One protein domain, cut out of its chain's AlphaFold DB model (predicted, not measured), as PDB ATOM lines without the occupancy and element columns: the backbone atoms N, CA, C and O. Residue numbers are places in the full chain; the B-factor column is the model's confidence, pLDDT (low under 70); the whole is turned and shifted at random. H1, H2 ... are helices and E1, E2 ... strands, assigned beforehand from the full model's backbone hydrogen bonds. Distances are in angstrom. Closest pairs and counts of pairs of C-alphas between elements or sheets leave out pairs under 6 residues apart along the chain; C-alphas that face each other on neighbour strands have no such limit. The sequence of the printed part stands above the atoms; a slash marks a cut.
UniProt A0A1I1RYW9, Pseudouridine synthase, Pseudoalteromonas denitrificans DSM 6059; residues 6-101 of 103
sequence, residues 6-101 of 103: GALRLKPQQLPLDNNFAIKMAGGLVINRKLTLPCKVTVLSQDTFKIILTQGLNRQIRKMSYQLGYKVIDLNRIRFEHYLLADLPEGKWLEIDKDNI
ATOM      1  N   GLY A   6     387.751 305.012 367.810       41.81
ATOM      2  CA  GLY A   6     388.653 306.126 367.466       41.81
ATOM      3  C   GLY A   6     390.048 305.697 366.988       41.81
ATOM      4  O   GLY A   6     390.641 304.766 367.536       41.81
ATOM      5  N   ALA A   7     390.579 306.399 365.985       53.84
ATOM      6  CA  ALA A   7     391.999 306.388 365.640       53.84
ATOM      7  C   ALA A   7     392.729 307.408 366.529       53.84
ATOM      8  O   ALA A   7     392.238 308.522 366.741       53.84
ATOM      9  N   LEU A   8     393.871 307.013 367.093       58.25
ATOM     10  CA  LEU A   8     394.562 307.797 368.112       58.25
ATOM     11  C   LEU A   8     396.045 307.941 367.807       58.25
ATOM     12  O   LEU A   8     396.709 306.924 367.627       58.25
ATOM     13  N   ARG A   9     396.567 309.174 367.857       60.19
ATOM     14  CA  ARG A   9     398.002 309.456 367.718       60.19
ATOM     15  C   ARG A   9     398.604 309.975 369.023       60.19
ATOM     16  O   ARG A   9     398.019 310.828 369.707       60.19
ATOM     17  N   LEU A  10     399.779 309.464 369.371       66.88
ATOM     18  CA  LEU A  10     400.557 309.828 370.557       66.88
ATOM     19  C   LEU A  10     401.707 310.791 370.221       66.88
ATOM     20  O   LEU A  10     401.976 311.087 369.059       66.88
ATOM     21  N   LYS A  11     402.371 311.334 371.250       62.28
ATOM     22  CA  LYS A  11     403.549 312.192 371.055       62.28
ATOM     23  C   LYS A  11     404.765 311.387 370.555       62.28
ATOM     24  O   LYS A  11     405.023 310.321 371.104       62.28
ATOM     25  N   PRO A  12     405.585 311.934 369.635       52.78
ATOM     26  CA  PRO A  12     406.760 311.238 369.099       52.78
ATOM     27  C   PRO A  12     407.949 311.133 370.073       52.78
ATOM     28  O   PRO A  12     408.834 310.319 369.848       52.78
ATOM     29  N   GLN A  13     407.995 311.912 371.165       54.56
ATOM     30  CA  GLN A  13     409.000 311.748 372.235       54.56
ATOM     31  C   GLN A  13     408.542 310.767 373.332       54.56
ATOM     32  O   GLN A  13     408.629 311.078 374.521       54.56
ATOM     33  N   GLN A  14     407.979 309.618 372.957       66.75
ATOM     34  CA  GLN A  14     407.531 308.583 373.897       66.75
ATOM     35  C   GLN A  14     408.047 307.203 373.480       66.75
ATOM     36  O   GLN A  14     408.544 307.031 372.369       66.75
ATOM     37  N   LEU A  15     407.939 306.226 374.384       80.25
ATOM     38  CA  LEU A  15     408.189 304.819 374.066       80.25
ATOM     39  C   LEU A  15     407.302 304.377 372.883       80.25
ATOM     40  O   LEU A  15     406.171 304.858 372.772       80.25
ATOM     41  N   PRO A  16     407.779 303.476 372.007       85.62
ATOM     42  CA  PRO A  16     406.943 302.923 370.953       85.62
ATOM     43  C   PRO A  16     405.822 302.071 371.559       85.62
ATOM     44  O   PRO A  16     406.030 301.347 372.534       85.62
ATOM     45  N   LEU A  17     404.640 302.140 370.955       89.31
ATOM     46  CA  LEU A  17     403.506 301.297 371.316       89.31
ATOM     47  C   LEU A  17     403.813 299.813 371.105       89.31
ATOM     48  O   LEU A  17     404.255 299.403 370.032       89.31
ATOM     49  N   ASP A  18     403.516 299.009 372.123       88.19
ATOM     50  CA  ASP A  18     403.809 297.582 372.161       88.19
ATOM     51  C   ASP A  18     402.585 296.736 372.569       88.19
ATOM     52  O   ASP A  18     401.501 297.237 372.895       88.19
ATOM     53  N   ASN A  19     402.759 295.413 372.575       89.62
ATOM     54  CA  ASN A  19     401.703 294.488 372.989       89.62
ATOM     55  C   ASN A  19     401.339 294.642 374.480       89.62
ATOM     56  O   ASN A  19     400.188 294.421 374.854       89.62
ATOM     57  N   ASN A  20     402.278 295.068 375.335       91.94
ATOM     58  CA  ASN A  20     402.041 295.316 376.761       91.94
ATOM     59  C   ASN A  20     401.077 296.494 376.972       91.94
ATOM     60  O   ASN A  20     400.151 296.401 377.782       91.94
ATOM     61  N   PHE A  21     401.243 297.581 376.207       92.81
ATOM     62  CA  PHE A  21     400.285 298.682 376.150       92.81
ATOM     63  C   PHE A  21     398.897 298.179 375.747       92.81
ATOM     64  O   PHE A  21     397.928 298.466 376.450       92.81
ATOM     65  N   ALA A  22     398.795 297.396 374.667       93.75
ATOM     66  CA  ALA A  22     397.512 296.873 374.199       93.75
ATOM     67  C   ALA A  22     396.808 296.023 375.273       93.75
ATOM     68  O   ALA A  22     395.638 296.265 375.563       93.75
ATOM     69  N   ILE A  23     397.530 295.101 375.920       95.19
ATOM     70  CA  ILE A  23     397.010 294.234 376.990       95.19
ATOM     71  C   ILE A  23     396.522 295.063 378.190       95.19
ATOM     72  O   ILE A  23     395.387 294.888 378.639       95.19
ATOM     73  N   LYS A  24     397.333 296.007 378.685       94.38
ATOM     74  CA  LYS A  24     396.978 296.864 379.835       94.38
ATOM     75  C   LYS A  24     395.803 297.796 379.537       94.38
ATOM     76  O   LYS A  24     394.944 298.001 380.389       94.38
ATOM     77  N   MET A  25     395.754 298.355 378.331       94.31
ATOM     78  CA  MET A  25     394.673 299.234 377.882       94.31
ATOM     79  C   MET A  25     393.363 298.448 377.666       94.31
ATOM     80  O   MET A  25     392.284 298.974 377.941       94.31
ATOM     81  N   ALA A  26     393.454 297.188 377.225       94.94
ATOM     82  CA  ALA A  26     392.322 296.289 377.008       94.94
ATOM     83  C   ALA A  26     391.709 295.743 378.310       94.94
ATOM     84  O   ALA A  26     390.484 295.720 378.443       94.94
ATOM     85  N   GLY A  27     392.547 295.338 379.273       93.06
ATOM     86  CA  GLY A  27     392.124 294.752 380.554       93.06
ATOM     87  C   GLY A  27     391.383 295.708 381.499       93.06
ATOM     88  O   GLY A  27     390.718 295.259 382.429       93.06
ATOM     89  N   GLY A  28     391.451 297.015 381.232       91.12
ATOM     90  CA  GLY A  28     390.771 298.055 382.000       91.12
ATOM     91  C   GLY A  28     391.679 298.752 383.016       91.12
ATOM     92  O   GLY A  28     392.624 298.180 383.552       91.12
ATOM     93  N   LEU A  29     391.400 300.034 383.263       93.19
ATOM     94  CA  LEU A  29     392.234 300.931 384.064       93.19
ATOM     95  C   LEU A  29     391.374 301.749 385.035       93.19
ATOM     96  O   LEU A  29     390.215 302.055 384.749       93.19
ATOM     97  N   VAL A  30     391.931 302.115 386.193       94.00
ATOM     98  CA  VAL A  30     391.206 302.890 387.217       94.00
ATOM     99  C   VAL A  30     391.387 304.387 386.967       94.00
ATOM    100  O   VAL A  30     392.337 304.996 387.459       94.00
ATOM    101  N   ILE A  31     390.443 304.991 386.240       93.25
ATOM    102  CA  ILE A  31     390.390 306.435 385.960       93.25
ATOM    103  C   ILE A  31     389.270 307.093 386.774       93.25
ATOM    104  O   ILE A  31     388.207 306.510 386.956       93.25
ATOM    105  N   ASN A  32     389.448 308.328 387.255       90.19
ATOM    106  CA  ASN A  32     388.400 309.044 388.013       90.19
ATOM    107  C   ASN A  32     387.808 308.229 389.205       90.19
ATOM    108  O   ASN A  32     386.626 308.368 389.517       90.19
ATOM    109  N   ARG A  33     388.611 307.376 389.868       92.00
ATOM    110  CA  ARG A  33     388.175 306.418 390.915       92.00
ATOM    111  C   ARG A  33     387.159 305.352 390.447       92.00
ATOM    112  O   ARG A  33     386.455 304.782 391.274       92.00
ATOM    113  N   LYS A  34     387.074 305.064 389.144       93.31
ATOM    114  CA  LYS A  34     386.263 303.978 388.567       93.31
ATOM    115  C   LYS A  34     387.116 303.107 387.643       93.31
ATOM    116  O   LYS A  34     387.885 303.629 386.841       93.31
ATOM    117  N   LEU A  35     386.964 301.788 387.738       94.94
ATOM    118  CA  LEU A  35     387.522 300.862 386.752       94.94
ATOM    119  C   LEU A  35     386.763 301.024 385.425       94.94
ATOM    120  O   LEU A  35     385.532 301.089 385.423       94.94
ATOM    121  N   THR A  36     387.471 301.116 384.302       95.00
ATOM    122  CA  THR A  36     386.845 301.065 382.973       95.00
ATOM    123  C   THR A  36     386.456 299.637 382.612       95.00
ATOM    124  O   THR A  36     387.258 298.727 382.822       95.00
ATOM    125  N   LEU A  37     385.295 299.447 381.979       94.81
ATOM    126  CA  LEU A  37     384.957 298.181 381.326       94.81
ATOM    127  C   LEU A  37     386.065 297.744 380.342       94.81
ATOM    128  O   LEU A  37     386.683 298.617 379.715       94.81
ATOM    129  N   PRO A  38     386.293 296.425 380.170       94.44
ATOM    130  CA  PRO A  38     387.233 295.899 379.188       94.44
ATOM    131  C   PRO A  38     386.932 296.375 377.764       94.44
ATOM    132  O   PRO A  38     385.779 296.605 377.391       94.44
ATOM    133  N   CYS A  39     387.975 296.496 376.949       94.62
ATOM    134  CA  CYS A  39     387.873 296.933 375.559       94.62
ATOM    135  C   CYS A  39     388.900 296.189 374.683       94.62
ATOM    136  O   CYS A  39     389.851 295.617 375.206       94.62
ATOM    137  N   LYS A  40     388.727 296.140 373.355       93.69
ATOM    138  CA  LYS A  40     389.716 295.496 372.454       93.69
ATOM    139  C   LYS A  40     390.778 296.545 372.061       93.69
ATOM    140  O   LYS A  40     390.436 297.707 371.895       93.69
ATOM    141  N   VAL A  41     392.061 296.222 371.901       94.75
ATOM    142  CA  VAL A  41     393.060 297.241 371.497       94.75
ATOM    143  C   VAL A  41     393.980 296.678 370.427       94.75
ATOM    144  O   VAL A  41     394.457 295.555 370.546       94.75
ATOM    145  N   THR A  42     394.213 297.461 369.372       93.25
ATOM    146  CA  THR A  42     395.068 297.078 368.245       93.25
ATOM    147  C   THR A  42     396.053 298.205 367.965       93.25
ATOM    148  O   THR A  42     395.655 299.288 367.532       93.25
ATOM    149  N   VAL A  43     397.338 297.964 368.218       92.25
ATOM    150  CA  VAL A  43     398.417 298.866 367.790       92.25
ATOM    151  C   VAL A  43     398.495 298.830 366.260       92.25
ATOM    152  O   VAL A  43     398.372 297.760 365.669       92.25
ATOM    153  N   LEU A  44     398.637 299.995 365.622       91.06
ATOM    154  CA  LEU A  44     398.750 300.132 364.161       91.06
ATOM    155  C   LEU A  44     400.159 300.566 363.734       91.06
ATOM    156  O   LEU A  44     400.624 300.192 362.663       91.06
ATOM    157  N   SER A  45     400.835 301.356 364.569       90.19
ATOM    158  CA  SER A  45     402.214 301.816 364.392       90.19
ATOM    159  C   SER A  45     402.849 302.076 365.766       90.19
ATOM    160  O   SER A  45     402.191 301.965 366.798       90.19
ATOM    161  N   GLN A  46     404.110 302.510 365.783       90.00
ATOM    162  CA  GLN A  46     404.806 302.927 367.006       90.00
ATOM    163  C   GLN A  46     404.125 304.099 367.747       90.00
ATOM    164  O   GLN A  46     404.300 304.214 368.956       90.00
ATOM    165  N   ASP A  47     403.360 304.955 367.056       90.69
ATOM    166  CA  ASP A  47     402.699 306.146 367.622       90.69
ATOM    167  C   ASP A  47     401.161 306.106 367.572       90.69
ATOM    168  O   ASP A  47     400.507 306.972 368.161       90.69
ATOM    169  N   THR A  48     400.578 305.118 366.883       91.12
ATOM    170  CA  THR A  48     399.153 305.073 366.542       91.12
ATOM    171  C   THR A  48     398.507 303.746 366.934       91.12
ATOM    172  O   THR A  48     399.013 302.665 366.627       91.12
ATOM    173  N   PHE A  49     397.326 303.811 367.555       93.31
ATOM    174  CA  PHE A  49     396.499 302.634 367.829       93.31
ATOM    175  C   PHE A  49     395.020 302.858 367.519       93.31
ATOM    176  O   PHE A  49     394.483 303.964 367.623       93.31
ATOM    177  N   LYS A  50     394.353 301.757 367.169       93.69
ATOM    178  CA  LYS A  50     392.903 301.641 367.086       93.69
ATOM    179  C   LYS A  50     392.397 301.175 368.442       93.69
ATOM    180  O   LYS A  50     392.606 300.025 368.838       93.69
ATOM    181  N   ILE A  51     391.714 302.070 369.140       93.75
ATOM    182  CA  ILE A  51     390.902 301.714 370.296       93.75
ATOM    183  C   ILE A  51     389.430 301.763 369.888       93.75
ATOM    184  O   ILE A  51     388.975 302.781 369.352       93.75
ATOM    185  N   ILE A  52     388.762 300.613 370.175       92.38
ATOM    186  CA  ILE A  52     386.147 299.551 370.793       92.38
ATOM    187  C   ILE A  52     385.392 299.771 372.229       92.38
ATOM    188  O   ILE A  52     385.539 298.988 373.177       92.38
ATOM    189  N   LEU A  53     384.737 300.923 372.444       91.62
ATOM    190  CA  LEU A  53     384.396 301.461 373.767       91.62
ATOM    191  C   LEU A  53     382.883 301.411 373.944       91.62
ATOM    192  O   LEU A  53     382.180 302.342 373.558       91.62
ATOM    193  N   THR A  54     382.390 300.371 374.611       90.06
ATOM    194  CA  THR A  54     380.984 300.275 375.042       90.06
ATOM    195  C   THR A  54     380.582 301.403 376.005       90.06
ATOM    196  O   THR A  54     379.428 301.829 375.999       90.06
ATOM    197  N   GLN A  55     381.534 301.931 376.785       90.69
ATOM    198  CA  GLN A  55     381.353 303.056 377.712       90.69
ATOM    199  C   GLN A  55     381.994 304.366 377.217       90.69
ATOM    200  O   GLN A  55     383.074 304.362 376.634       90.69
ATOM    201  N   GLY A  56     381.362 305.505 377.519       89.75
ATOM    202  CA  GLY A  56     381.825 306.843 377.123       89.75
ATOM    203  C   GLY A  56     382.143 307.762 378.304       89.75
ATOM    204  O   GLY A  56     381.449 308.757 378.505       89.75
ATOM    205  N   LEU A  57     383.170 307.460 379.109       92.00
ATOM    206  CA  LEU A  57     383.537 308.330 380.239       92.00
ATOM    207  C   LEU A  57     384.252 309.615 379.769       92.00
ATOM    208  O   LEU A  57     384.996 309.623 378.786       92.00
ATOM    209  N   ASN A  58     384.076 310.720 380.508       94.00
ATOM    210  CA  ASN A  58     384.685 312.013 380.175       94.00
ATOM    211  C   ASN A  58     386.213 311.893 379.991       94.00
ATOM    212  O   ASN A  58     386.940 311.553 380.932       94.00
ATOM    213  N   ARG A  59     386.689 312.209 378.776       93.50
ATOM    214  CA  ARG A  59     388.103 312.135 378.353       93.50
ATOM    215  C   ARG A  59     388.751 310.756 378.587       93.50
ATOM    216  O   ARG A  59     389.965 310.693 378.763       93.50
ATOM    217  N   GLN A  60     387.961 309.674 378.571       94.69
ATOM    218  CA  GLN A  60     388.377 308.309 378.924       94.69
ATOM    219  C   GLN A  60     389.723 307.899 378.325       94.69
ATOM    220  O   GLN A  60     390.672 307.684 379.071       94.69
ATOM    221  N   ILE A  61     389.817 307.848 376.993       93.94
ATOM    222  CA  ILE A  61     391.014 307.367 376.287       93.94
ATOM    223  C   ILE A  61     392.243 308.192 376.694       93.94
ATOM    224  O   ILE A  61     393.281 307.635 377.035       93.94
ATOM    225  N   ARG A  62     392.103 309.525 376.773       94.12
ATOM    226  CA  ARG A  62     393.195 310.428 377.174       94.12
ATOM    227  C   ARG A  62     393.659 310.211 378.621       94.12
ATOM    228  O   ARG A  62     394.827 310.447 378.902       94.12
ATOM    229  N   LYS A  63     392.780 309.759 379.525       94.75
ATOM    230  CA  LYS A  63     393.123 309.404 380.918       94.75
ATOM    231  C   LYS A  63     393.745 308.010 381.022       94.75
ATOM    232  O   LYS A  63     394.743 307.857 381.714       94.75
ATOM    233  N   MET A  64     393.193 307.031 380.303       94.81
ATOM    234  CA  MET A  64     393.719 305.663 380.228       94.81
ATOM    235  C   MET A  64     395.152 305.649 379.676       94.81
ATOM    236  O   MET A  64     396.051 305.122 380.323       94.81
ATOM    237  N   SER A  65     395.400 306.319 378.544       93.56
ATOM    238  CA  SER A  65     396.753 306.465 377.992       93.56
ATOM    239  C   SER A  65     397.700 307.165 378.970       93.56
ATOM    240  O   SER A  65     398.808 306.682 379.175       93.56
ATOM    241  N   TYR A  66     397.258 308.243 379.633       92.62
ATOM    242  CA  TYR A  66     398.080 308.972 380.606       92.62
ATOM    243  C   TYR A  66     398.496 308.098 381.800       92.62
ATOM    244  O   TYR A  66     399.641 308.160 382.235       92.62
ATOM    245  N   GLN A  67     397.601 307.231 382.282       92.12
ATOM    246  CA  GLN A  67     397.883 306.258 383.345       92.12
ATOM    247  C   GLN A  67     398.907 305.182 382.931       92.12
ATOM    248  O   GLN A  67     399.538 304.579 383.792       92.12
ATOM    249  N   LEU A  68     399.108 304.983 381.624       91.69
ATOM    250  CA  LEU A  68     400.163 304.147 381.044       91.69
ATOM    251  C   LEU A  68     401.412 304.952 380.617       91.69
ATOM    252  O   LEU A  68     402.300 304.393 379.982       91.69
ATOM    253  N   GLY A  69     401.491 306.247 380.950       90.62
ATOM    254  CA  GLY A  69     402.599 307.149 380.597       90.62
ATOM    255  C   GLY A  69     402.448 307.878 379.252       90.62
ATOM    256  O   GLY A  69     403.276 308.720 378.905       90.62
ATOM    257  N   TYR A  70     401.385 307.614 378.492       91.62
ATOM    258  CA  TYR A  70     401.215 308.081 377.115       91.62
ATOM    259  C   TYR A  70     400.347 309.344 376.993       91.62
ATOM    260  O   TYR A  70     399.224 309.419 377.497       91.62
ATOM    261  N   LYS A  71     400.838 310.345 376.255       91.25
ATOM    262  CA  LYS A  71     400.140 311.602 375.976       91.25
ATOM    263  C   LYS A  71     399.546 311.595 374.572       91.25
ATOM    264  O   LYS A  71     400.220 311.859 373.579       91.25
ATOM    265  N   VAL A  72     398.234 311.392 374.538       91.44
ATOM    266  CA  VAL A  72     397.389 311.583 373.357       91.44
ATOM    267  C   VAL A  72     397.520 313.009 372.830       91.44
ATOM    268  O   VAL A  72     397.190 313.957 373.554       91.44
ATOM    269  N   ILE A  73     397.931 313.153 371.570       91.69
ATOM    270  CA  ILE A  73     397.803 314.410 370.826       91.69
ATOM    271  C   ILE A  73     396.455 314.430 370.106       91.69
ATOM    272  O   ILE A  73     395.587 315.227 370.478       91.69
ATOM    273  N   ASP A  74     396.219 313.469 369.218       91.25
ATOM    274  CA  ASP A  74     395.058 313.413 368.331       91.25
ATOM    275  C   ASP A  74     394.060 312.304 368.723       91.25
ATOM    276  O   ASP A  74     394.435 311.297 369.327       91.25
ATOM    277  N   LEU A  75     392.779 312.522 368.422       91.88
ATOM    278  CA  LEU A  75     391.664 311.604 368.655       91.88
ATOM    279  C   LEU A  75     390.574 311.831 367.599       91.88
ATOM    280  O   LEU A  75     389.639 312.600 367.824       91.88
ATOM    281  N   ASN A  76     390.674 311.109 366.484       90.62
ATOM    282  CA  ASN A  76     389.671 311.096 365.422       90.62
ATOM    283  C   ASN A  76     388.674 309.942 365.655       90.62
ATOM    284  O   ASN A  76     389.070 308.780 365.772       90.62
ATOM    285  N   ARG A  77     387.369 310.236 365.731       91.88
ATOM    286  CA  ARG A  77     386.307 309.226 365.897       91.88
ATOM    287  C   ARG A  77     385.774 308.776 364.532       91.88
ATOM    288  O   ARG A  77     384.867 309.389 363.983       91.88
ATOM    289  N   ILE A  78     386.290 307.646 364.056       90.38
ATOM    290  CA  ILE A  78     386.042 307.101 362.710       90.38
ATOM    291  C   ILE A  78     384.713 306.337 362.536       90.38
ATOM    292  O   ILE A  78     384.378 305.944 361.418       90.38
ATOM    293  N   ARG A  79     383.976 306.057 363.620       88.19
ATOM    294  CA  ARG A  79     382.690 305.327 363.606       88.19
ATOM    295  C   ARG A  79     381.858 305.650 364.865       88.19
ATOM    296  O   ARG A  79     382.426 306.115 365.861       88.19
ATOM    297  N   PHE A  80     380.550 305.384 364.840       87.44
ATOM    298  CA  PHE A  80     379.687 305.182 366.017       87.44
ATOM    299  C   PHE A  80     378.537 304.198 365.699       87.44
ATOM    300  O   PHE A  80     377.809 304.395 364.736       87.44
ATOM    301  N   GLU A  81     378.380 303.126 366.494       83.44
ATOM    302  CA  GLU A  81     377.484 301.974 366.210       83.44
ATOM    303  C   GLU A  81     377.633 301.474 364.755       83.44
ATOM    304  O   GLU A  81     378.673 300.898 364.434       83.44
ATOM    305  N   HIS A  82     376.664 301.689 363.858       83.56
ATOM    306  CA  HIS A  82     376.740 301.362 362.422       83.56
ATOM    307  C   HIS A  82     377.295 302.491 361.537       83.56
ATOM    308  O   HIS A  82     377.833 302.202 360.470       83.56
ATOM    309  N   TYR A  83     377.242 303.749 361.976       85.81
ATOM    310  CA  TYR A  83     377.653 304.913 361.184       85.81
ATOM    311  C   TYR A  83     379.177 305.045 361.093       85.81
ATOM    312  O   TYR A  83     379.855 305.265 362.097       85.81
ATOM    313  N   LEU A  84     379.723 304.945 359.881       87.69
ATOM    314  CA  LEU A  84     381.136 305.177 359.565       87.69
ATOM    315  C   LEU A  84     381.378 306.645 359.190       87.69
ATOM    316  O   LEU A  84     380.519 307.270 358.577       87.69
ATOM    317  N   LEU A  85     382.564 307.177 359.507       88.06
ATOM    318  CA  LEU A  85     383.000 308.491 359.013       88.06
ATOM    319  C   LEU A  85     383.291 308.460 357.501       88.06
ATOM    320  O   LEU A  85     383.034 309.443 356.814       88.06
ATOM    321  N   ALA A  86     383.792 307.320 357.002       86.56
ATOM    322  CA  ALA A  86     384.213 307.126 355.612       86.56
ATOM    323  C   ALA A  86     385.089 308.300 355.122       86.56
ATOM    324  O   ALA A  86     385.962 308.753 355.864       86.56
ATOM    325  N   ASP A  87     384.841 308.792 353.910       87.50
ATOM    326  CA  ASP A  87     385.601 309.866 353.263       87.50
ATOM    327  C   ASP A  87     385.015 311.271 353.530       87.50
ATOM    328  O   ASP A  87     385.255 312.206 352.764       87.50
ATOM    329  N   LEU A  88     384.216 311.441 354.595       89.06
ATOM    330  CA  LEU A  88     383.595 312.725 354.946       89.06
ATOM    331  C   LEU A  88     384.666 313.769 355.337       89.06
ATOM    332  O   LEU A  88     385.339 313.581 356.354       89.06
ATOM    333  N   PRO A  89     384.817 314.890 354.598       90.31
ATOM    334  CA  PRO A  89     385.853 315.877 354.898       90.31
ATOM    335  C   PRO A  89     385.614 316.621 356.217       90.31
ATOM    336  O   PRO A  89     384.477 316.803 356.658       90.31
ATOM    337  N   GLU A  90     386.688 317.133 356.821       91.06
ATOM    338  CA  GLU A  90     386.592 317.936 358.043       91.06
ATOM    339  C   GLU A  90     385.679 319.163 357.857       91.06
ATOM    340  O   GLU A  90     385.648 319.807 356.807       91.06
ATOM    341  N   GLY A  91     384.882 319.469 358.885       92.81
ATOM    342  CA  GLY A  91     383.879 320.539 358.842       92.81
ATOM    343  C   GLY A  91     382.634 320.236 357.994       92.81
ATOM    344  O   GLY A  91     381.717 321.058 357.966       92.81
ATOM    345  N   LYS A  92     382.555 319.078 357.323       93.31
ATOM    346  CA  LYS A  92     381.327 318.598 356.672       93.31
ATOM    347  C   LYS A  92     380.498 317.733 357.620       93.31
ATOM    348  O   LYS A  92     380.978 317.215 358.626       93.31
ATOM    349  N   TRP A  93     379.227 317.589 357.274       91.19
ATOM    350  CA  TRP A  93     378.256 316.727 357.935       91.19
ATOM    351  C   TRP A  93     377.406 316.033 356.866       91.19
ATOM    352  O   TRP A  93     377.357 316.481 355.720       91.19
ATOM    353  N   LEU A  94     376.760 314.937 357.251       86.69
ATOM    354  CA  LEU A  94     375.764 314.231 356.448       86.69
ATOM    355  C   LEU A  94     374.475 314.172 357.259       86.69
ATOM    356  O   LEU A  94     374.526 314.000 358.480       86.69
ATOM    357  N   GLU A  95     373.333 314.319 356.596       87.81
ATOM    358  CA  GLU A  95     372.052 314.033 357.231       87.81
ATOM    359  C   GLU A  95     371.904 312.517 357.403       87.81
ATOM    360  O   GLU A  95     372.268 311.741 356.518       87.81
ATOM    361  N   ILE A  96     371.403 312.096 358.564       86.25
ATOM    362  CA  ILE A  96     371.076 310.697 358.834       86.25
ATOM    363  C   ILE A  96     369.563 310.552 358.861       86.25
ATOM    364  O   ILE A  96     368.866 311.294 359.553       86.25
ATOM    365  N   ASP A  97     369.064 309.582 358.105       84.88
ATOM    366  CA  ASP A  97     367.654 309.232 358.116       84.88
ATOM    367  C   ASP A  97     367.228 308.755 359.518       84.88
ATOM    368  O   ASP A  97     367.931 307.976 360.171       84.88
ATOM    369  N   LYS A  98     366.072 309.245 359.974       84.06
ATOM    370  CA  LYS A  98     365.515 308.987 361.307       84.06
ATOM    371  C   LYS A  98     365.126 307.526 361.486       84.06
ATOM    372  O   LYS A  98     365.302 307.003 362.585       84.06
ATOM    373  N   ASP A  99     364.680 306.864 360.423       82.00
ATOM    374  CA  ASP A  99     364.276 305.454 360.476       82.00
ATOM    375  C   ASP A  99     365.489 304.521 360.645       82.00
ATOM    376  O   ASP A  99     365.373 303.411 361.166       82.00
ATOM    377  N   ASN A 100     366.687 305.013 360.314       73.00
ATOM    378  CA  ASN A 100     367.961 304.334 360.535       73.00
ATOM    379  C   ASN A 100     368.578 304.606 361.928       73.00
ATOM    380  O   ASN A 100     369.630 304.038 362.253       73.00
ATOM    381  N   ILE A 101     367.950 305.440 362.772       78.00
ATOM    382  CA  ILE A 101     368.396 305.707 364.149       78.00
ATOM    383  C   ILE A 101     367.878 304.603 365.081       78.00
ATOM    384  O   ILE A 101     366.744 304.632 365.561       78.00
TER     385      ILE A 101
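What this domain is: This is residues 6 to 101 of the 103 residues of the protein "Pseudouridine synthase" of Pseudoalteromonas denitrificans DSM 6059 (UniProt A0A1I1RYW9). Little regular structure: a small antiparallel sheet, order E2, E3, E1, E4, has H1 and H2 over one face, and a long tail, residues 77 to 101, runs away from it. Of 96 printed residues, 34 are in named elements, in the order E1, H1, E2, E3, H2, E4, a mixed class. It is only just compact, close to loose, with a radius of gyration of the C-alphas of 14.8 A, spanning 42 by 29 by 20 A.

How they stand to each other: E1, residues 6 to 10, neighbours E3, residues 48 to 51, with N 8 and O 49 at 3.2 A, and E4, residues 72 to 76, with N 7 and O 76 at 2.8 A. H1, residues 19 to 27, is on the sheet; its closest C-alphas with E2, residues 41 to 43, are Ala 22 and Val 41, 5.2 A. H2, residues 60 to 67, is over E1 on the same face. In both helices every O i to N i+4 pair is within hydrogen-bond range.

Where its parts are: E1, 12.8 A long, begins at C-alpha 6 (388.653, 306.126, 367.466); E4, 11.1 A, ends at C-alpha 76 (389.671, 311.096, 365.422).

The domain as a whole: The printed part has no cut. H1 to E2 is a long link. Residues 6 to 14 have pLDDT under 70.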